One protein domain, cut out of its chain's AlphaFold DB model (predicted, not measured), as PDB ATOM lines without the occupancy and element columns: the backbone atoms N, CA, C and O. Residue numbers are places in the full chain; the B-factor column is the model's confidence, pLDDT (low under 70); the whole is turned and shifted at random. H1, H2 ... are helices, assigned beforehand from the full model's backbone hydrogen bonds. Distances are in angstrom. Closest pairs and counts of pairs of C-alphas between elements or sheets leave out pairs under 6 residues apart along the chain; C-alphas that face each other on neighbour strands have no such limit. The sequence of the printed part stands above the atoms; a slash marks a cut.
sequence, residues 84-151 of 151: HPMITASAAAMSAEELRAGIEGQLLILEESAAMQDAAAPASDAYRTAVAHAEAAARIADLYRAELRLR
ATOM      1  N   HIS A  84      37.137 -11.669  13.622       72.88
ATOM      2  CA  HIS A  84      38.421 -11.817  14.296       72.88
ATOM      3  C   HIS A  84      38.635 -10.673  15.312       72.88
ATOM      4  O   HIS A  84      38.432  -9.516  14.941       72.88
ATOM      5  N   PRO A  85      39.118 -10.937  16.546       67.94
ATOM      6  CA  PRO A  85      39.275  -9.906  17.581       67.94
ATOM      7  C   PRO A  85      40.130  -8.691  17.186       67.94
ATOM      8  O   PRO A  85      39.989  -7.613  17.748       67.94
ATOM      9  N   MET A  86      41.024  -8.841  16.206       67.50
ATOM     10  CA  MET A  86      41.774  -7.698  15.664       67.50
ATOM     11  C   MET A  86      40.893  -6.721  14.883       67.50
ATOM     12  O   MET A  86      41.121  -5.520  14.948       67.50
ATOM     13  N   ILE A  87      39.896  -7.222  14.153       76.69
ATOM     14  CA  ILE A  87      38.976  -6.381  13.382       76.69
ATOM     15  C   ILE A  87      38.136  -5.545  14.348       76.69
ATOM     16  O   ILE A  87      37.995  -4.342  14.153       76.69
ATOM     17  N   THR A  88      37.632  -6.164  15.421       76.12
ATOM     18  CA  THR A  88      36.848  -5.466  16.449       76.12
ATOM     19  C   THR A  88      37.685  -4.445  17.215       76.12
ATOM     20  O   THR A  88      37.257  -3.304  17.357       76.12
ATOM     21  N   ALA A  89      38.904  -4.804  17.634       69.75
ATOM     22  CA  ALA A  89      39.813  -3.869  18.299       69.75
ATOM     23  C   ALA A  89      40.187  -2.675  17.402       69.75
ATOM     24  O   ALA A  89      40.177  -1.536  17.863       69.75
ATOM     25  N   SER A  90      40.463  -2.920  16.116       72.31
ATOM     26  CA  SER A  90      40.748  -1.856  15.149       72.31
ATOM     27  C   SER A  90      39.546  -0.928  14.962       72.31
ATOM     28  O   SER A  90      39.718   0.285  14.967       72.31
ATOM     29  N   ALA A  91      38.333  -1.475  14.831       75.50
ATOM     30  CA  ALA A  91      37.115  -0.685  14.644       75.50
ATOM     31  C   ALA A  91      36.859   0.285  15.809       75.50
ATOM     32  O   ALA A  91      36.512   1.444  15.587       75.50
ATOM     33  N   ALA A  92      37.096  -0.163  17.045       76.81
ATOM     34  CA  ALA A  92      36.950   0.669  18.235       76.81
ATOM     35  C   ALA A  92      37.927   1.865  18.247       76.81
ATOM     36  O   ALA A  92      37.599   2.933  18.770       76.81
ATOM     37  N   ALA A  93      39.110   1.726  17.639       79.75
ATOM     38  CA  ALA A  93      40.119   2.784  17.575       79.75
ATOM     39  C   ALA A  93      39.928   3.771  16.400       79.75
ATOM     40  O   ALA A  93      40.405   4.901  16.478       79.75
ATOM     41  N   MET A  94      39.214   3.386  15.335       82.81
ATOM     42  CA  MET A  94      39.036   4.196  14.116       82.81
ATOM     43  C   MET A  94      38.165   5.432  14.338       82.81
ATOM     44  O   MET A  94      37.080   5.323  14.877       82.81
ATOM     45  N   SER A  95      38.553   6.605  13.852       88.88
ATOM     46  CA  SER A  95      37.712   7.809  13.843       88.88
ATOM     47  C   SER A  95      36.388   7.622  13.081       88.88
ATOM     48  O   SER A  95      36.206   6.699  12.288       88.88
ATOM     49  N   ALA A  96      35.438   8.543  13.282       89.88
ATOM     50  CA  ALA A  96      34.159   8.505  12.569       89.88
ATOM     51  C   ALA A  96      34.320   8.614  11.038       89.88
ATOM     52  O   ALA A  96      33.488   8.102  10.295       89.88
ATOM     53  N   GLU A  97      35.362   9.293  10.557       88.12
ATOM     54  CA  GLU A  97      35.671   9.396   9.128       88.12
ATOM     55  C   GLU A  97      36.262   8.089   8.591       88.12
ATOM     56  O   GLU A  97      35.769   7.561   7.595       88.12
ATOM     57  N   GLU A  98      37.219   7.500   9.309       81.81
ATOM     58  CA  GLU A  98      37.802   6.201   8.958       81.81
ATOM     59  C   GLU A  98      36.751   5.088   8.954       81.81
ATOM     60  O   GLU A  98      36.761   4.241   8.063       81.81
ATOM     61  N   LEU A  99      35.803   5.097   9.898       81.50
ATOM     62  CA  LEU A  99      34.693   4.141   9.916       81.50
ATOM     63  C   LEU A  99      33.795   4.281   8.681       81.50
ATOM     64  O   LEU A  99      33.391   3.269   8.112       81.50
ATOM     65  N   ARG A 100      33.497   5.508   8.231       89.19
ATOM     66  CA  ARG A 100      32.701   5.736   7.010       89.19
ATOM     67  C   ARG A 100      33.444   5.268   5.762       89.19
ATOM     68  O   ARG A 100      32.873   4.505   4.989       89.19
ATOM     69  N   ALA A 101      34.717   5.635   5.621       85.81
ATOM     70  CA  ALA A 101      35.562   5.161   4.525       85.81
ATOM     71  C   ALA A 101      35.701   3.627   4.535       85.81
ATOM     72  O   ALA A 101      35.631   2.975   3.495       85.81
ATOM     73  N   GLY A 102      35.824   3.024   5.721       83.06
ATOM     74  CA  GLY A 102      35.850   1.576   5.899       83.06
ATOM     75  C   GLY A 102      34.555   0.904   5.442       83.06
ATOM     76  O   GLY A 102      34.618  -0.120   4.764       83.06
ATOM     77  N   ILE A 103      33.389   1.481   5.765       90.56
ATOM     78  CA  ILE A 103      32.079   0.993   5.299       90.56
ATOM     79  C   ILE A 103      31.996   1.059   3.772       90.56
ATOM     80  O   ILE A 103      31.577   0.081   3.158       90.56
ATOM     81  N   GLU A 104      32.409   2.168   3.157       88.25
ATOM     82  CA  GLU A 104      32.452   2.305   1.693       88.25
ATOM     83  C   GLU A 104      33.364   1.250   1.056       88.25
ATOM     84  O   GLU A 104      32.964   0.581   0.105       88.25
ATOM     85  N   GLY A 105      34.542   1.004   1.638       87.31
ATOM     86  CA  GLY A 105      35.431  -0.073   1.204       87.31
ATOM     87  C   GLY A 105      34.778  -1.458   1.272       87.31
ATOM     88  O   GLY A 105      34.921  -2.250   0.342       87.31
ATOM     89  N   GLN A 106      34.010  -1.752   2.328       92.81
ATOM     90  CA  GLN A 106      33.273  -3.020   2.414       92.81
ATOM     91  C   GLN A 106      32.140  -3.116   1.380       92.81
ATOM     92  O   GLN A 106      31.874  -4.209   0.883       92.81
ATOM     93  N   LEU A 107      31.484  -2.003   1.027       90.50
ATOM     94  CA  LEU A 107      30.463  -1.983  -0.028       90.50
ATOM     95  C   LEU A 107      31.058  -2.323  -1.399       90.50
ATOM     96  O   LEU A 107      30.472  -3.122  -2.124       90.50
ATOM     97  N   LEU A 108      32.249  -1.811  -1.714       86.56
ATOM     98  CA  LEU A 108      32.953  -2.167  -2.951       86.56
ATOM     99  C   LEU A 108      33.281  -3.668  -3.011       86.56
ATOM    100  O   LEU A 108      33.079  -4.303  -4.043       86.56
ATOM    101  N   ILE A 109      33.715  -4.263  -1.893       86.19
ATOM    102  CA  ILE A 109      33.970  -5.713  -1.815       86.19
ATOM    103  C   ILE A 109      32.679  -6.511  -2.022       86.19
ATOM    104  O   ILE A 109      32.710  -7.571  -2.650       86.19
ATOM    105  N   LEU A 110      31.543  -6.030  -1.509       88.81
ATOM    106  CA  LEU A 110      30.242  -6.668  -1.724       88.81
ATOM    107  C   LEU A 110      29.843  -6.648  -3.204       88.81
ATOM    108  O   LEU A 110      29.405  -7.675  -3.719       88.81
ATOM    109  N   GLU A 111      30.032  -5.519  -3.888       91.56
ATOM    110  CA  GLU A 111      29.772  -5.389  -5.326       91.56
ATOM    111  C   GLU A 111      30.679  -6.311  -6.154       91.56
ATOM    112  O   GLU A 111      30.192  -7.053  -7.009       91.56
ATOM    113  N   GLU A 112      31.982  -6.334  -5.860       89.25
ATOM    114  CA  GLU A 112      32.937  -7.220  -6.533       89.25
ATOM    115  C   GLU A 112      32.600  -8.696  -6.286       89.25
ATOM    116  O   GLU A 112      32.568  -9.503  -7.216       89.25
ATOM    117  N   SER A 113      32.268  -9.049  -5.044       92.19
ATOM    118  CA  SER A 113      31.886 -10.413  -4.679       92.19
ATOM    119  C   SER A 113      30.594 -10.848  -5.371       92.19
ATOM    120  O   SER A 113      30.486 -12.009  -5.763       92.19
ATOM    121  N   ALA A 114      29.626  -9.946  -5.558       94.12
ATOM    122  CA  ALA A 114      28.408 -10.229  -6.314       94.12
ATOM    123  C   ALA A 114      28.722 -10.487  -7.798       94.12
ATOM    124  O   ALA A 114      28.329 -11.520  -8.338       94.12
ATOM    125  N   ALA A 115      29.530  -9.627  -8.426       93.50
ATOM    126  CA  ALA A 115      29.959  -9.817  -9.812       93.50
ATOM    127  C   ALA A 115      30.733 -11.137 -10.009       93.50
ATOM    128  O   ALA A 115      30.548 -11.837 -11.006       93.50
ATOM    129  N   MET A 116      31.575 -11.516  -9.042       91.19
ATOM    130  CA  MET A 116      32.275 -12.801  -9.049       91.19
ATOM    131  C   MET A 116      31.323 -13.994  -8.904       91.19
ATOM    132  O   MET A 116      31.539 -15.015  -9.558       91.19
ATOM    133  N   GLN A 117      30.288 -13.893  -8.064       92.94
ATOM    134  CA  GLN A 117      29.276 -14.946  -7.916       92.94
ATOM    135  C   GLN A 117      28.492 -15.159  -9.212       92.94
ATOM    136  O   GLN A 117      28.286 -16.307  -9.597       92.94
ATOM    137  N   ASP A 118      28.125 -14.078  -9.902       95.12
ATOM    138  CA  ASP A 118      27.398 -14.138 -11.176       95.12
ATOM    139  C   ASP A 118      28.246 -14.745 -12.305       95.12
ATOM    140  O   ASP A 118      27.731 -15.442 -13.180       95.12
ATOM    141  N   ALA A 119      29.561 -14.502 -12.286       93.25
ATOM    142  CA  ALA A 119      30.493 -15.021 -13.284       93.25
ATOM    143  C   ALA A 119      30.945 -16.470 -13.017       93.25
ATOM    144  O   ALA A 119      31.370 -17.170 -13.941       93.25
ATOM    145  N   ALA A 120      30.907 -16.928 -11.763       92.62
ATOM    146  CA  ALA A 120      31.406 -18.239 -11.369       92.62
ATOM    147  C   ALA A 120      30.335 -19.335 -11.488       92.62
ATOM    148  O   ALA A 120      29.161 -19.140 -11.183       92.62
ATOM    149  N   ALA A 121      30.756 -20.552 -11.849       92.88
ATOM    150  CA  ALA A 121      29.859 -21.703 -11.810       92.88
ATOM    151  C   ALA A 121      29.372 -21.952 -10.365       92.88
ATOM    152  O   ALA A 121      30.210 -21.979  -9.448       92.88
ATOM    153  N   PRO A 122      28.067 -22.190 -10.140       89.94
ATOM    154  CA  PRO A 122      27.547 -22.507  -8.815       89.94
ATOM    155  C   PRO A 122      28.293 -23.687  -8.184       89.94
ATOM    156  O   PRO A 122      28.626 -24.661  -8.859       89.94
ATOM    157  N   ALA A 123      28.576 -23.588  -6.884       86.50
ATOM    158  CA  ALA A 123      29.357 -24.566  -6.115       86.50
ATOM    159  C   ALA A 123      30.823 -24.781  -6.565       86.50
ATOM    160  O   ALA A 123      31.489 -25.680  -6.044       86.50
ATOM    161  N   SER A 124      31.368 -23.951  -7.462       89.62
ATOM    162  CA  SER A 124      32.819 -23.879  -7.686       89.62
ATOM    163  C   SER A 124      33.548 -23.266  -6.480       89.62
ATOM    164  O   SER A 124      32.942 -22.580  -5.653       89.62
ATOM    165  N   ASP A 125      34.862 -23.487  -6.378       90.69
ATOM    166  CA  ASP A 125      35.692 -22.827  -5.357       90.69
ATOM    167  C   ASP A 125      35.637 -21.301  -5.467       90.69
ATOM    168  O   ASP A 125      35.542 -20.615  -4.449       90.69
ATOM    169  N   ALA A 126      35.635 -20.770  -6.693       81.38
ATOM    170  CA  ALA A 126      35.508 -19.337  -6.942       81.38
ATOM    171  C   ALA A 126      34.183 -18.787  -6.393       81.38
ATOM    172  O   ALA A 126      34.189 -17.797  -5.666       81.38
ATOM    173  N   TYR A 127      33.068 -19.481  -6.653       90.88
ATOM    174  CA  TYR A 127      31.758 -19.105  -6.119       90.88
ATOM    175  C   TYR A 127      31.743 -19.133  -4.584       90.88
ATOM    176  O   TYR A 127      31.353 -18.157  -3.948       90.88
ATOM    177  N   ARG A 128      32.234 -20.219  -3.968       86.62
ATOM    178  CA  ARG A 128      32.327 -20.332  -2.499       86.62
ATOM    179  C   ARG A 128      33.182 -19.228  -1.879       86.62
ATOM    180  O   ARG A 128      32.834 -18.712  -0.822       86.62
ATOM    181  N   THR A 129      34.283 -18.869  -2.533       87.75
ATOM    182  CA  THR A 129      35.186 -17.806  -2.072       87.75
ATOM    183  C   THR A 129      34.493 -16.448  -2.125       87.75
ATOM    184  O   THR A 129      34.538 -15.705  -1.150       87.75
ATOM    185  N   ALA A 130      33.786 -16.151  -3.218       83.31
ATOM    186  CA  ALA A 130      33.036 -14.909  -3.362       83.31
ATOM    187  C   ALA A 130      31.886 -14.795  -2.342       83.31
ATOM    188  O   ALA A 130      31.678 -13.726  -1.775       83.31
ATOM    189  N   VAL A 131      31.186 -15.894  -2.035       88.00
ATOM    190  CA  VAL A 131      30.192 -15.925  -0.945       88.00
ATOM    191  C   VAL A 131      30.851 -15.628   0.405       88.00
ATOM    192  O   VAL A 131      30.380 -14.763   1.140       88.00
ATOM    193  N   ALA A 132      31.976 -16.279   0.714       86.44
ATOM    194  CA  ALA A 132      32.692 -16.051   1.969       86.44
ATOM    195  C   ALA A 132      33.200 -14.602   2.106       86.44
ATOM    196  O   ALA A 132      33.116 -14.019   3.187       86.44
ATOM    197  N   HIS A 133      33.694 -14.003   1.017       85.69
ATOM    198  CA  HIS A 133      34.102 -12.596   0.990       85.69
ATOM    199  C   HIS A 133      32.918 -11.657   1.230       85.69
ATOM    200  O   HIS A 133      33.024 -10.752   2.057       85.69
ATOM    201  N   ALA A 134      31.781 -11.903   0.571       88.06
ATOM    202  CA  ALA A 134      30.577 -11.105   0.762       88.06
ATOM    203  C   ALA A 134      30.076 -11.169   2.215       88.06
ATOM    204  O   ALA A 134      29.789 -10.139   2.825       88.06
ATOM    205  N   GLU A 135      30.022 -12.364   2.808       89.00
ATOM    206  CA  GLU A 135      29.613 -12.533   4.205       89.00
ATOM    207  C   GLU A 135      30.556 -11.819   5.180       89.00
ATOM    208  O   GLU A 135      30.094 -11.169   6.124       89.00
ATOM    209  N   ALA A 136      31.871 -11.909   4.960       86.25
ATOM    210  CA  ALA A 136      32.854 -11.214   5.784       86.25
ATOM    211  C   ALA A 136      32.702  -9.689   5.672       86.25
ATOM    212  O   ALA A 136      32.601  -9.010   6.695       86.25
ATOM    213  N   ALA A 137      32.619  -9.160   4.448       86.69
ATOM    214  CA  ALA A 137      32.489  -7.728   4.198       86.69
ATOM    215  C   ALA A 137      31.210  -7.147   4.816       86.69
ATOM    216  O   ALA A 137      31.260  -6.112   5.484       86.69
ATOM    217  N   ALA A 138      30.077  -7.845   4.681       90.19
ATOM    218  CA  ALA A 138      28.809  -7.433   5.284       90.19
ATOM    219  C   ALA A 138      28.927  -7.269   6.807       90.19
ATOM    220  O   ALA A 138      28.505  -6.260   7.369       90.19
ATOM    221  N   ARG A 139      29.568  -8.228   7.478       86.75
ATOM    222  CA  ARG A 139      29.717  -8.206   8.939       86.75
ATOM    223  C   ARG A 139      30.675  -7.128   9.415       86.75
ATOM    224  O   ARG A 139      30.410  -6.489  10.430       86.75
ATOM    225  N   ILE A 140      31.773  -6.914   8.692       87.50
ATOM    226  CA  ILE A 140      32.707  -5.825   8.991       87.50
ATOM    227  C   ILE A 140      31.994  -4.476   8.833       87.50
ATOM    228  O   ILE A 140      32.112  -3.618   9.707       87.50
ATOM    229  N   ALA A 141      31.189  -4.306   7.780       90.44
ATOM    230  CA  ALA A 141      30.390  -3.099   7.593       90.44
ATOM    231  C   ALA A 141      29.384  -2.890   8.736       90.44
ATOM    232  O   ALA A 141      29.229  -1.770   9.222       90.44
ATOM    233  N   ASP A 142      28.720  -3.951   9.198       90.12
ATOM    234  CA  ASP A 142      27.780  -3.873  10.320       90.12
ATOM    235  C   ASP A 142      28.463  -3.513  11.640       90.12
ATOM    236  O   ASP A 142      27.950  -2.669  12.378       90.12
ATOM    237  N   LEU A 143      29.649  -4.071  11.903       89.56
ATOM    238  CA  LEU A 143      30.491  -3.664  13.027       89.56
ATOM    239  C   LEU A 143      30.841  -2.173  12.936       89.56
ATOM    240  O   LEU A 143      30.630  -1.439  13.896       89.56
ATOM    241  N   TYR A 144      31.329  -1.702  11.787       90.44
ATOM    242  CA  TYR A 144      31.705  -0.296  11.625       90.44
ATOM    243  C   TYR A 144      30.508   0.645  11.782       90.44
ATOM    244  O   TYR A 144      30.633   1.712  12.380       90.44
ATOM    245  N   ARG A 145      29.321   0.246  11.308       89.56
ATOM    246  CA  ARG A 145      28.073   0.988  11.540       89.56
ATOM    247  C   ARG A 145      27.700   1.019  13.016       89.56
ATOM    248  O   ARG A 145      27.206   2.044  13.478       89.56
ATOM    249  N   ALA A 146      27.884  -0.083  13.741       86.81
ATOM    250  CA  ALA A 146      27.629  -0.132  15.174       86.81
ATOM    251  C   ALA A 146      28.570   0.819  15.926       86.81
ATOM    252  O   ALA A 146      28.083   1.664  16.671       86.81
ATOM    253  N   GLU A 147      29.873   0.764  15.647       85.19
ATOM    254  CA  GLU A 147      30.875   1.670  16.228       85.19
ATOM    255  C   GLU A 147      30.603   3.138  15.883       85.19
ATOM    256  O   GLU A 147      30.730   4.017  16.732       85.19
ATOM    257  N   LEU A 148      30.161   3.427  14.656       88.19
ATOM    258  CA  LEU A 148      29.829   4.789  14.243       88.19
ATOM    259  C   LEU A 148      28.632   5.361  15.013       88.19
ATOM    260  O   LEU A 148      28.607   6.556  15.275       88.19
ATOM    261  N   ARG A 149      27.646   4.535  15.390       89.50
ATOM    262  CA  ARG A 149      26.491   4.975  16.201       89.50
ATOM    263  C   ARG A 149      26.858   5.282  17.652       89.50
ATOM    264  O   ARG A 149      26.062   5.909  18.342       89.50
ATOM    265  N   LEU A 150      28.007   4.799  18.126       84.00
ATOM    266  CA  LEU A 150      28.511   5.058  19.475       84.00
ATOM    267  C   LEU A 150      29.316   6.368  19.566       84.00
ATOM    268  O   LEU A 150      29.737   6.732  20.664       84.00
ATOM    269  N   ARG A 151      29.535   7.055  18.437       82.81
ATOM    270  CA  ARG A 151      30.294   8.309  18.319       82.81
ATOM    271  C   ARG A 151      29.371   9.496  18.096       82.81
ATOM    272  O   ARG A 151      29.688  10.565  18.658       82.81
TER     273      ARG A 151
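AT A GLANCE: This is residues 84 to 151 of the 151 residues of an uncharacterized protein of Jannaschia seosinensis (UniProt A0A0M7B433). A short helix, H1, slants onto H3 near the open end of a long helical hairpin, H2 and H3, which makes the length of a rod. The 68 printed residues hold three named helices, H1, H2, H3 in chain order, and no named strand: all helix. The whole is only just loose, close to compact, with a radius of gyration of the C-alphas of 13.6 A and spans of 42 by 21 by 13 A.

HOW THE PARTS SIT: H1, residues 85 to 93, touches residues 140 to 147 alone of H3, residues 125 to 149; their closest C-alphas, Ala 91 and Tyr 144, are 6.2 A apart. They run the same way at 36 degrees, only just a steep tilt. H1 is close to but not clearly touching H2, residues 96 to 119; the closest C-alphas, Ala 91 and Leu 99, are 7.2 A apart. H2 and H3 touch as a hairpin, opposite ways at a shallow tilt of 21 degrees; their closest C-alphas, Ser 113 and Ala 130, are 4.8 A apart. In H1, H2 and H3 every O i to N i+4 pair is within hydrogen-bond range.

IN THESE COORDINATES: H1 begins at C-alpha 85 (39.275, -9.906, 17.581). H2 is 35.1 A long; H3, 36.4 A, ends at C-alpha 149 (26.491, 4.975, 16.201).

THE WHOLE: The farthest C-alphas, Ala 121 and Arg 151, are 42.5 A apart. The printed part has no cut, and both links are tight. Residues 85, 86 and 89 have pLDDT under 70.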